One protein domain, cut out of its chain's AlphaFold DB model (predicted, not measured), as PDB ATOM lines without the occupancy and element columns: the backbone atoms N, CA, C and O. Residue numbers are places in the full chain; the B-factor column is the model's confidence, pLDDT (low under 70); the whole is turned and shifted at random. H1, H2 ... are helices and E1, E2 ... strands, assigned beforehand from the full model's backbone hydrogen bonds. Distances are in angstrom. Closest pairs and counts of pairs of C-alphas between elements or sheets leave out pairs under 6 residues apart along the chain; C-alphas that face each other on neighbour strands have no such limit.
ATOM      1  N   ILE A   4     -71.993  23.181 -96.007       91.12
ATOM      2  CA  ILE A   4     -70.693  23.846 -96.091       91.12
ATOM      3  C   ILE A   4     -70.893  25.324 -95.792       91.12
ATOM      4  O   ILE A   4     -71.749  25.976 -96.388       91.12
ATOM      5  N   ASP A   5     -70.105  25.848 -94.860       92.88
ATOM      6  CA  ASP A   5     -70.042  27.284 -94.627       92.88
ATOM      7  C   ASP A   5     -69.324  27.959 -95.802       92.88
ATOM      8  O   ASP A   5     -68.172  27.640 -96.121       92.88
ATOM      9  N   VAL A   6     -70.001  28.919 -96.423       93.25
ATOM     10  CA  VAL A   6     -69.506  29.685 -97.566       93.25
ATOM     11  C   VAL A   6     -69.617  31.187 -97.310       93.25
ATOM     12  O   VAL A   6     -70.397  31.652 -96.480       93.25
ATOM     13  N   LEU A   7     -68.827  31.955 -98.042       93.94
ATOM     14  CA  LEU A   7     -68.937  33.392 -98.205       93.94
ATOM     15  C   LEU A   7     -69.531  33.665 -99.581       93.94
ATOM     16  O   LEU A   7     -69.086  33.086-100.571       93.94
ATOM     17  N   VAL A   8     -70.512  34.556 -99.640       91.94
ATOM     18  CA  VAL A   8     -71.187  34.945-100.880       91.94
ATOM     19  C   VAL A   8     -71.272  36.456-100.993       91.94
ATOM     20  O   VAL A   8     -71.295  37.176 -99.990       91.94
ATOM     21  N   ASP A   9     -71.350  36.930-102.225       90.88
ATOM     22  CA  ASP A   9     -71.685  38.313-102.521       90.88
ATOM     23  C   ASP A   9     -73.171  38.391-102.878       90.88
ATOM     24  O   ASP A   9     -73.700  37.530-103.583       90.88
ATOM     25  N   VAL A  10     -73.852  39.400-102.345       89.25
ATOM     26  CA  VAL A  10     -75.299  39.598-102.446       89.25
ATOM     27  C   VAL A  10     -75.576  40.677-103.476       89.25
ATOM     28  O   VAL A  10     -75.049  41.785-103.378       89.25
ATOM     29  N   TYR A  11     -76.452  40.372-104.421       86.81
ATOM     30  CA  TYR A  11     -76.876  41.261-105.489       86.81
ATOM     31  C   TYR A  11     -78.388  41.430-105.440       86.81
ATOM     32  O   TYR A  11     -79.130  40.502-105.108       86.81
ATOM     33  N   ARG A  12     -78.865  42.622-105.799       81.88
ATOM     34  CA  ARG A  12     -80.290  42.815-106.060       81.88
ATOM     35  C   ARG A  12     -80.659  42.050-107.329       81.88
ATOM     36  O   ARG A  12     -80.019  42.216-108.367       81.88
ATOM     37  N   ASN A  13     -81.719  41.252-107.259       77.50
ATOM     38  CA  ASN A  13     -82.201  40.514-108.416       77.50
ATOM     39  C   ASN A  13     -82.942  41.461-109.376       77.50
ATOM     40  O   ASN A  13     -84.110  41.781-109.175       77.50
ATOM     41  N   VAL A  14     -82.239  41.960-110.396       70.31
ATOM     42  CA  VAL A  14     -82.775  42.916-111.388       70.31
ATOM     43  C   VAL A  14     -83.165  42.271-112.721       70.31
ATOM     44  O   VAL A  14     -83.715  42.939-113.591       70.31
ATOM     45  N   PHE A  15     -82.885  40.980-112.900       63.94
ATOM     46  CA  PHE A  15     -83.114  40.250-114.156       63.94
ATOM     47  C   PHE A  15     -84.506  39.621-114.221       63.94
ATOM     48  O   PHE A  15     -84.890  39.007-115.213       63.94
ATOM     49  N   ALA A  16     -85.274  39.780-113.152       55.94
ATOM     50  CA  ALA A  16     -86.456  39.002-112.873       55.94
ATOM     51  C   ALA A  16     -87.727  39.851-112.922       55.94
ATOM     52  O   ALA A  16     -88.381  40.063-111.906       55.94
ATOM     53  N   PHE A  17     -88.089  40.333-114.108       53.25
ATOM     54  CA  PHE A  17     -89.287  41.162-114.256       53.25
ATOM     55  C   PHE A  17     -90.606  40.380-114.086       53.25
ATOM     56  O   PHE A  17     -91.581  40.986-113.664       53.25
ATOM     57  N   ASP A  18     -90.629  39.053-114.313       49.97
ATOM     58  CA  ASP A  18     -91.891  38.280-114.357       49.97
ATOM     59  C   ASP A  18     -91.990  37.054-113.415       49.97
ATOM     60  O   ASP A  18     -93.085  36.518-113.248       49.97
ATOM     61  N   LYS A  19     -90.899  36.564-112.796       49.84
ATOM     62  CA  LYS A  19     -90.908  35.291-112.025       49.84
ATOM     63  C   LYS A  19     -90.600  35.394-110.520       49.84
ATOM     64  O   LYS A  19     -90.812  34.404-109.829       49.84
ATOM     65  N   PHE A  20     -90.122  36.531-109.990       52.56
ATOM     66  CA  PHE A  20     -89.475  36.553-108.661       52.56
ATOM     67  C   PHE A  20     -89.850  37.709-107.724       52.56
ATOM     68  O   PHE A  20     -88.969  38.299-107.100       52.56
ATOM     69  N   GLU A  21     -91.141  37.960-107.486       55.09
ATOM     70  CA  GLU A  21     -91.527  38.675-106.248       55.09
ATOM     71  C   GLU A  21     -91.033  37.934-104.982       55.09
ATOM     72  O   GLU A  21     -90.824  38.549-103.939       55.09
ATOM     73  N   GLU A  22     -90.768  36.626-105.085       59.53
ATOM     74  CA  GLU A  22     -90.295  35.781-103.982       59.53
ATOM     75  C   GLU A  22     -88.774  35.848-103.727       59.53
ATOM     76  O   GLU A  22     -88.332  35.505-102.631       59.53
ATOM     77  N   ALA A  23     -87.959  36.306-104.689       69.69
ATOM     78  CA  ALA A  23     -86.492  36.280-104.591       69.69
ATOM     79  C   ALA A  23     -85.851  37.630-104.974       69.69
ATOM     80  O   ALA A  23     -85.203  37.742-106.019       69.69
ATOM     81  N   PRO A  24     -85.984  38.666-104.118       78.75
ATOM     82  CA  PRO A  24     -85.436  40.005-104.371       78.75
ATOM     83  C   PRO A  24     -83.899  40.062-104.375       78.75
ATOM     84  O   PRO A  24     -83.319  41.067-104.794       78.75
ATOM     85  N   TRP A  25     -83.238  38.997-103.914       84.62
ATOM     86  CA  TRP A  25     -81.788  38.890-103.801       84.62
ATOM     87  C   TRP A  25     -81.282  37.628-104.495       84.62
ATOM     88  O   TRP A  25     -81.860  36.553-104.340       84.62
ATOM     89  N   CYS A  26     -80.173  37.772-105.208       86.31
ATOM     90  CA  CYS A  26     -79.400  36.688-105.796       86.31
ATOM     91  C   CYS A  26     -77.941  36.783-105.333       86.31
ATOM     92  O   CYS A  26     -77.514  37.793-104.767       86.31
ATOM     93  N   TYR A  27     -77.184  35.707-105.522       88.94
ATOM     94  CA  TYR A  27     -75.887  35.524-104.883       88.94
ATOM     95  C   TYR A  27     -74.854  35.023-105.885       88.94
ATOM     96  O   TYR A  27     -75.162  34.209-106.754       88.94
ATOM     97  N   SER A  28     -73.624  35.509-105.756       88.81
ATOM     98  CA  SER A  28     -72.487  35.114-106.591       88.81
ATOM     99  C   SER A  28     -71.211  34.997-105.755       88.81
ATOM    100  O   SER A  28     -71.234  35.197-104.537       88.81
ATOM    101  N   ASN A  29     -70.087  34.693-106.409       89.38
ATOM    102  CA  ASN A  29     -68.756  34.610-105.791       89.38
ATOM    103  C   ASN A  29     -68.713  33.707-104.545       89.38
ATOM    104  O   ASN A  29     -68.154  34.077-103.505       89.38
ATOM    105  N   PHE A  30     -69.314  32.520-104.664       91.75
ATOM    106  CA  PHE A  30     -69.349  31.510-103.613       91.75
ATOM    107  C   PHE A  30     -67.935  31.027-103.283       91.75
ATOM    108  O   PHE A  30     -67.227  30.470-104.120       91.75
ATOM    109  N   ARG A  31     -67.522  31.239-102.037       93.75
ATOM    110  CA  ARG A  31     -66.202  30.860-101.528       93.75
ATOM    111  C   ARG A  31     -66.365  30.012-100.286       93.75
ATOM    112  O   ARG A  31     -66.960  30.467 -99.316       93.75
ATOM    113  N   ALA A  32     -65.842  28.798-100.284       93.69
ATOM    114  CA  ALA A  32     -65.814  27.979 -99.084       93.69
ATOM    115  C   ALA A  32     -64.967  28.664 -97.999       93.69
ATOM    116  O   ALA A  32     -63.893  29.197 -98.284       93.69
ATOM    117  N   ILE A  33     -65.440  28.651 -96.747       93.12
ATOM    118  CA  ILE A  33     -64.616  29.109 -95.614       93.12
ATOM    119  C   ILE A  33     -63.413  28.179 -95.430       93.12
ATOM    120  O   ILE A  33     -62.316  28.642 -95.126       93.12
ATOM    121  N   ASP A  34     -63.630  26.878 -95.622       93.31
ATOM    122  CA  ASP A  34     -62.572  25.879 -95.704       93.31
ATOM    123  C   ASP A  34     -62.156  25.696 -97.176       93.31
ATOM    124  O   ASP A  34     -62.944  25.156 -97.961       93.31
ATOM    125  N   PRO A  35     -60.941  26.117 -97.577       92.12
ATOM    126  CA  PRO A  35     -60.484  26.015 -98.960       92.12
ATOM    127  C   PRO A  35     -60.461  24.582 -99.508       92.12
ATOM    128  O   PRO A  35     -60.601  24.401-100.717       92.12
ATOM    129  N   GLU A  36     -60.319  23.560 -98.654       94.62
ATOM    130  CA  GLU A  36     -60.347  22.154 -99.088       94.62
ATOM    131  C   GLU A  36     -61.725  21.741 -99.627       94.62
ATOM    132  O   GLU A  36     -61.846  20.792-100.404       94.62
ATOM    133  N   LEU A  37     -62.773  22.477 -99.245       93.69
ATOM    134  CA  LEU A  37     -64.150  22.243 -99.667       93.69
ATOM    135  C   LEU A  37     -64.549  23.045-100.912       93.69
ATOM    136  O   LEU A  37     -65.631  22.795-101.448       93.69
ATOM    137  N   GLN A  38     -63.701  23.958-101.403       93.88
ATOM    138  CA  GLN A  38     -64.009  24.803-102.564       93.88
ATOM    139  C   GLN A  38     -64.441  23.997-103.802       93.88
ATOM    140  O   GLN A  38     -65.483  24.334-104.356       93.88
ATOM    141  N   PRO A  39     -63.779  22.885-104.190       93.81
ATOM    142  CA  PRO A  39     -64.210  22.114-105.360       93.81
ATOM    143  C   PRO A  39     -65.630  21.538-105.241       93.81
ATOM    144  O   PRO A  39     -66.301  21.329-106.244       93.81
ATOM    145  N   ILE A  40     -66.093  21.266-104.015       92.81
ATOM    146  CA  ILE A  40     -67.453  20.764-103.760       92.81
ATOM    147  C   ILE A  40     -68.464  21.910-103.872       92.81
ATOM    148  O   ILE A  40     -69.571  21.713-104.367       92.81
ATOM    149  N   VAL A  41     -68.088  23.102-103.404       91.69
ATOM    150  CA  VAL A  41     -68.900  24.316-103.553       91.69
ATOM    151  C   VAL A  41     -69.040  24.681-105.027       91.69
ATOM    152  O   VAL A  41     -70.158  24.937-105.461       91.69
ATOM    153  N   ASP A  42     -67.951  24.636-105.794       91.81
ATOM    154  CA  ASP A  42     -67.956  24.946-107.228       91.81
ATOM    155  C   ASP A  42     -68.903  24.008-108.000       91.81
ATOM    156  O   ASP A  42     -69.785  24.487-108.709       91.81
ATOM    157  N   ASP A  43     -68.807  22.689-107.782       91.94
ATOM    158  CA  ASP A  43     -69.701  21.684-108.393       91.94
ATOM    159  C   ASP A  43     -71.175  21.879-107.990       91.94
ATOM    160  O   ASP A  43     -72.084  21.745-108.811       91.94
ATOM    161  N   ALA A  44     -71.444  22.230-106.727       90.62
ATOM    162  CA  ALA A  44     -72.804  22.508-106.272       90.62
ATOM    163  C   ALA A  44     -73.381  23.777-106.923       90.62
ATOM    164  O   ALA A  44     -74.546  23.787-107.321       90.62
ATOM    165  N   VAL A  45     -72.578  24.835-107.052       89.62
ATOM    166  CA  VAL A  45     -72.986  26.089-107.700       89.62
ATOM    167  C   VAL A  45     -73.208  25.879-109.196       89.62
ATOM    168  O   VAL A  45     -74.196  26.382-109.727       89.62
ATOM    169  N   GLU A  46     -72.360  25.100-109.866       89.00
ATOM    170  CA  GLU A  46     -72.543  24.738-111.276       89.00
ATOM    171  C   GLU A  46     -73.885  24.023-111.489       89.00
ATOM    172  O   GLU A  46     -74.697  24.464-112.302       89.00
ATOM    173  N   LYS A  47     -74.202  23.022-110.660       89.19
ATOM    174  CA  LYS A  47     -75.512  22.347-110.687       89.19
ATOM    175  C   LYS A  47     -76.675  23.290-110.412       89.19
ATOM    176  O   LYS A  47     -77.729  23.149-111.022       89.19
ATOM    177  N   MET A  48     -76.513  24.243-109.491       88.19
ATOM    178  CA  MET A  48     -77.532  25.265-109.234       88.19
ATOM    179  C   MET A  48     -77.796  26.123-110.477       88.19
ATOM    180  O   MET A  48     -78.952  26.433-110.750       88.19
ATOM    181  N   ILE A  49     -76.760  26.476-111.238       85.69
ATOM    182  CA  ILE A  49     -76.905  27.210-112.502       85.69
ATOM    183  C   ILE A  49     -77.617  26.339-113.548       85.69
ATOM    184  O   ILE A  49     -78.560  26.809-114.181       85.69
ATOM    185  N   GLU A  50     -77.239  25.062-113.684       86.38
ATOM    186  CA  GLU A  50     -77.865  24.122-114.632       86.38
ATOM    187  C   GLU A  50     -79.371  23.927-114.397       86.38
ATOM    188  O   GLU A  50     -80.130  23.763-115.352       86.38
ATOM    189  N   VAL A  51     -79.817  23.957-113.136       85.62
ATOM    190  CA  VAL A  51     -81.243  23.847-112.774       85.62
ATOM    191  C   VAL A  51     -81.969  25.195-112.736       85.62
ATOM    192  O   VAL A  51     -83.074  25.274-112.200       85.62
ATOM    193  N   GLU A  52     -81.359  26.253-113.282       81.00
ATOM    194  CA  GLU A  52     -81.888  27.622-113.296       81.00
ATOM    195  C   GLU A  52     -82.272  28.117-111.888       81.00
ATOM    196  O   GLU A  52     -83.329  28.725-111.677       81.00
ATOM    197  N   ASN A  53     -81.425  27.835-110.890       83.56
ATOM    198  CA  ASN A  53     -81.685  28.246-109.519       83.56
ATOM    199  C   ASN A  53     -81.722  29.772-109.418       83.56
ATOM    200  O   ASN A  53     -80.753  30.486-109.655       83.56
ATOM    201  N   ILE A  54     -82.873  30.238-108.968       79.06
ATOM    202  CA  ILE A  54     -83.337  31.623-108.983       79.06
ATOM    203  C   ILE A  54     -82.509  32.541-108.084       79.06
ATOM    204  O   ILE A  54     -82.534  33.764-108.218       79.06
ATOM    205  N   TYR A  55     -81.801  31.932-107.138       82.38
ATOM    206  CA  TYR A  55     -80.967  32.618-106.181       82.38
ATOM    207  C   TYR A  55     -79.502  32.666-106.608       82.38
ATOM    208  O   TYR A  55     -78.742  33.448-106.045       82.38
ATOM    209  N   VAL A  56     -79.075  31.861-107.580       85.75
ATOM    210  CA  VAL A  56     -77.703  31.932-108.081       85.75
ATOM    211  C   VAL A  56     -77.648  32.926-109.218       85.75
ATOM    212  O   VAL A  56     -78.414  32.880-110.175       85.75
ATOM    213  N   PHE A  57     -76.724  33.860-109.084       78.88
ATOM    214  CA  PHE A  57     -76.478  34.857-110.090       78.88
ATOM    215  C   PHE A  57     -75.491  34.301-111.113       78.88
ATOM    216  O   PHE A  57     -74.282  34.265-110.865       78.88
ATOM    217  N   ASP A  58     -76.024  33.825-112.240       70.12
ATOM    218  CA  ASP A  58     -75.213  33.315-113.338       70.12
ATOM    219  C   ASP A  58     -74.366  34.447-113.935       70.12
ATOM    220  O   ASP A  58     -74.847  35.445-114.477       70.12
ATOM    221  N   HIS A  59     -73.057  34.270-113.835       57.94
ATOM    222  CA  HIS A  59     -72.048  35.185-114.340       57.94
ATOM    223  C   HIS A  59     -72.147  35.388-115.860       57.94
ATOM    224  O   HIS A  59     -71.735  36.440-116.354       57.94
ATOM    225  N   HIS A  60     -72.751  34.457-116.609       54.66
ATOM    226  CA  HIS A  60     -72.999  34.640-118.042       54.66
ATOM    227  C   HIS A  60     -73.997  35.766-118.346       54.66
ATOM    228  O   HIS A  60     -73.943  36.351-119.430       54.66
ATOM    229  N   THR A  61     -74.865  36.140-117.398       55.19
ATOM    230  CA  THR A  61     -75.815  37.253-117.581       55.19
ATOM    231  C   THR A  61     -75.174  38.636-117.341       55.19
ATOM    232  O   THR A  61     -75.756  39.663-117.696       55.19
ATOM    233  N   ILE A  62     -73.951  38.690-116.791       51.94
ATOM    234  CA  ILE A  62     -73.266  39.929-116.356       51.94
ATOM    235  C   ILE A  62     -72.583  40.686-117.510       51.94
ATOM    236  O   ILE A  62     -72.147  41.823-117.344       51.94
ATOM    237  N   LEU A  63     -72.542  40.138-118.726       52.16
ATOM    238  CA  LEU A  63     -71.803  40.748-119.844       52.16
ATOM    239  C   LEU A  63     -72.346  42.108-120.338       52.16
ATOM    240  O   LEU A  63     -71.720  42.728-121.197       52.16
ATOM    241  N   CYS A  64     -73.463  42.604-119.791       51.91
ATOM    242  CA  CYS A  64     -74.127  43.818-120.275       51.91
ATOM    243  C   CYS A  64     -74.267  44.963-119.252       51.91
ATOM    244  O   CYS A  64     -74.801  46.011-119.616       51.91
ATOM    245  N   SER A  65     -73.836  44.830-117.988       56.44
ATOM    246  CA  SER A  65     -73.889  45.955-117.028       56.44
ATOM    247  C   SER A  65     -72.912  45.793-115.864       56.44
ATOM    248  O   SER A  65     -72.739  44.702-115.330       56.44
ATOM    249  N   SER A  66     -72.304  46.899-115.433       62.28
ATOM    250  CA  SER A  66     -71.475  46.974-114.226       62.28
ATOM    251  C   SER A  66     -72.350  46.852-112.972       62.28
ATOM    252  O   SER A  66     -72.741  47.858-112.386       62.28
ATOM    253  N   TYR A  67     -72.712  45.627-112.593       72.44
ATOM    254  CA  TYR A  67     -73.435  45.364-111.350       72.44
ATOM    255  C   TYR A  67     -72.462  45.255-110.182       72.44
ATOM    256  O   TYR A  67     -71.606  44.370-110.151       72.44
ATOM    257  N   GLU A  68     -72.613  46.149-109.210       80.81
ATOM    258  CA  GLU A  68     -71.896  46.074-107.943       80.81
ATOM    259  C   GLU A  68     -72.715  45.263-106.927       80.81
ATOM    260  O   GLU A  68     -73.943  45.403-106.875       80.81
ATOM    261  N   PRO A  69     -72.069  44.394-106.130       87.44
ATOM    262  CA  PRO A  69     -72.741  43.710-105.037       87.44
ATOM    263  C   PRO A  69     -73.179  44.716-103.970       87.44
ATOM    264  O   PRO A  69     -72.441  45.627-103.601       87.44
ATOM    265  N   GLU A  70     -74.362  44.496-103.414       88.38
ATOM    266  CA  GLU A  70     -74.912  45.273-102.296       88.38
ATOM    267  C   GLU A  70     -74.179  44.949-100.993       88.38
ATOM    268  O   GLU A  70     -73.960  45.807-100.135       88.38
ATOM    269  N   LYS A  71     -73.782  43.683-100.841       90.25
ATOM    270  CA  LYS A  71     -72.941  43.212 -99.743       90.25
ATOM    271  C   LYS A  71     -71.970  42.168-100.258       90.25
ATOM    272  O   LYS A  71     -72.320  41.358-101.106       90.25
ATOM    273  N   THR A  72     -70.775  42.141 -99.691       90.81
ATOM    274  CA  THR A  72     -69.741  41.159-100.034       90.81
ATOM    275  C   THR A  72     -69.344  40.336 -98.823       90.81
ATOM    276  O   THR A  72     -69.388  40.853 -97.704       90.81
ATOM    277  N   ASN A  73     -68.853  39.117 -99.046       90.56
ATOM    278  CA  ASN A  73     -68.355  38.219 -97.992       90.56
ATOM    279  C   ASN A  73     -69.398  37.909 -96.902       90.56
ATOM    280  O   ASN A  73     -69.068  37.819 -95.718       90.56
ATOM    281  N   ILE A  74     -70.666  37.762 -97.285       92.06
ATOM    282  CA  ILE A  74     -71.721  37.376 -96.352       92.06
ATOM    283  C   ILE A  74     -71.636  35.880 -96.092       92.06
ATOM    284  O   ILE A  74     -71.566  35.084 -97.025       92.06
ATOM    285  N   LYS A  75     -71.651  35.498 -94.813       92.00
ATOM    286  CA  LYS A  75     -71.640  34.092 -94.428       92.00
ATOM    287  C   LYS A  75     -72.994  33.449 -94.737       92.00
ATOM    288  O   LYS A  75     -74.043  33.916 -94.293       92.00
ATOM    289  N   ALA A  76     -72.955  32.346 -95.465       90.31
ATOM    290  CA  ALA A  76     -74.107  31.521 -95.771       90.31
ATOM    291  C   ALA A  76     -73.765  30.048 -95.558       90.31
ATOM    292  O   ALA A  76     -72.602  29.646 -95.568       90.31
ATOM    293  N   LEU A  77     -74.799  29.242 -95.366       91.19
ATOM    294  CA  LEU A  77     -74.683  27.796 -95.289       91.19
ATOM    295  C   LEU A  77     -75.214  27.209 -96.591       91.19
ATOM    296  O   LEU A  77     -76.404  27.348 -96.865       91.19
ATOM    297  N   LEU A  78     -74.352  26.568 -97.376       90.12
ATOM    298  CA  LEU A  78     -74.720  25.889 -98.615       90.12
ATOM    299  C   LEU A  78     -75.014  24.414 -98.334       90.12
ATOM    300  O   LEU A  78     -74.158  23.688 -97.824       90.12
ATOM    301  N   ASP A  79     -76.215  23.963 -98.683       89.38
ATOM    302  CA  ASP A  79     -76.558  22.547 -98.732       89.38
ATOM    303  C   ASP A  79     -76.280  22.013-100.142       89.38
ATOM    304  O   ASP A  79     -77.015  22.296-101.088       89.38
ATOM    305  N   THR A  80     -75.197  21.250-100.288       84.12
ATOM    306  CA  THR A  80     -74.744  20.747-101.594       84.12
ATOM    307  C   THR A  80     -75.596  19.596-102.135       84.12
ATOM    308  O   THR A  80     -75.400  19.187-103.272       84.12
ATOM    309  N   GLU A  81     -76.500  19.026-101.330       82.00
ATOM    310  CA  GLU A  81     -77.404  17.947-101.759       82.00
ATOM    311  C   GLU A  81     -78.740  18.518-102.241       82.00
ATOM    312  O   GLU A  81     -79.259  18.097-103.272       82.00
ATOM    313  N   VAL A  82     -79.287  19.484-101.498       80.81
ATOM    314  CA  VAL A  82     -80.580  20.115-101.815       80.81
ATOM    315  C   VAL A  82     -80.413  21.323-102.744       80.81
ATOM    316  O   VAL A  82     -81.395  21.790-103.312       80.81
ATOM    317  N   LEU A  83     -79.179  21.806-102.938       78.19
ATOM    318  CA  LEU A  83     -78.858  22.962-103.781       78.19
ATOM    319  C   LEU A  83     -79.589  24.232-103.317       78.19
ATOM    320  O   LEU A  83     -80.094  25.031-104.105       78.19
ATOM    321  N   VAL A  84     -79.659  24.397-101.998       76.75
ATOM    322  CA  VAL A  84     -80.248  25.552-101.316       76.75
ATOM    323  C   VAL A  84     -79.189  26.106-100.382       76.75
ATOM    324  O   VAL A  84     -78.478  25.346 -99.726       76.75
ATOM    325  N   PHE A  85     -79.092  27.425-100.279       77.56
ATOM    326  CA  PHE A  85     -78.294  28.052 -99.235       77.56
ATOM    327  C   PHE A  85     -79.184  28.903 -98.331       77.56
ATOM    328  O   PHE A  85     -80.240  29.399 -98.724       77.56
ATOM    329  N   THR A  86     -78.761  29.044 -97.084       79.56
ATOM    330  CA  THR A  86     -79.440  29.860 -96.081       79.56
ATOM    331  C   THR A  86     -78.454  30.897 -95.582       79.56
ATOM    332  O   THR A  86     -77.341  30.554 -95.176       79.56
ATOM    333  N   LEU A  87     -78.846  32.170 -95.624       75.06
ATOM    334  CA  LEU A  87     -78.064  33.218 -94.985       75.06
ATOM    335  C   LEU A  87     -77.997  32.917 -93.493       75.06
ATOM    336  O   LEU A  87     -79.028  32.722 -92.850       75.06
ATOM    337  N   SER A  88     -76.781  32.845 -92.955       65.44
ATOM    338  CA  SER A  88     -76.629  32.873 -91.504       65.44
ATOM    339  C   SER A  88     -77.069  34.271 -91.080       65.44
ATOM    340  O   SER A  88     -76.537  35.241 -91.615       65.44
TER     341      SER A  88
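This is residues 4 to 88 of the 90 residues of an uncharacterized protein of Muribacter muris (UniProt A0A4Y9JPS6). A strongly twisted sheet of four strands forms a wall, and the long helix H1 packs slantwise over one face of it, making two layers, a helix layer on a sheet. The short helix H2 lies off this sheet, and the link of residues 13 to 24 loops out to one end of the longest axis. The printed part has 85 residues, with E1, E2, H1, H2, E3 and E4 along the chain; the sheet's order is E2, E1, E3, E4, all antiparallel, and the class is mixed. It is compact, with a radius of gyration of the C-alphas of 12.4 A and spans of 36 by 24 by 24 A.

E1, residues 4 to 12, forms a hairpin with edge strand E2, residues 25 to 32; N 9 and O 28 are 2.9 A apart, within hydrogen-bond range. H1, residues 35 to 50, is on the sheet at a height of 7.7 A, slantwise to the strands at 40 degrees to E1 on the local plane. Its closest C-alphas to E2 are those of Gln 38 and Ala 32, 5.0 A apart. H2, residues 59 to 64, is apart from H1. E3, residues 71 to 79, is antiparallel to E1, with N 6 and O 76 at 2.8 A, and forms a hairpin with edge strand E4, residues 84 to 87, with N 77 and O 86 at 2.9 A. Of the O i to N i+4 pairs, 10 of 12 in H1 and 0 of 2 in H2 are within range; in H2, 1 of 3 O i to N i+3 pairs is.

E1 begins at C-alpha 4 (-70.693, 23.846, -96.091) and measures 23.5 A, E2 19.9 A, H1 23.5 A, H2 10.7 A, E3 21.0 A and E4 10.2 A, ending at C-alpha 87 (-78.064, 33.218, -94.985).

The C-alphas of Asp 18 and Glu 36, the two farthest apart, are 38.6 A apart. The printed part has no cut, and the link from E1 to E2 is long. The model's pLDDT is under 70 at residues 15 to 23, 59 to 66 and 88.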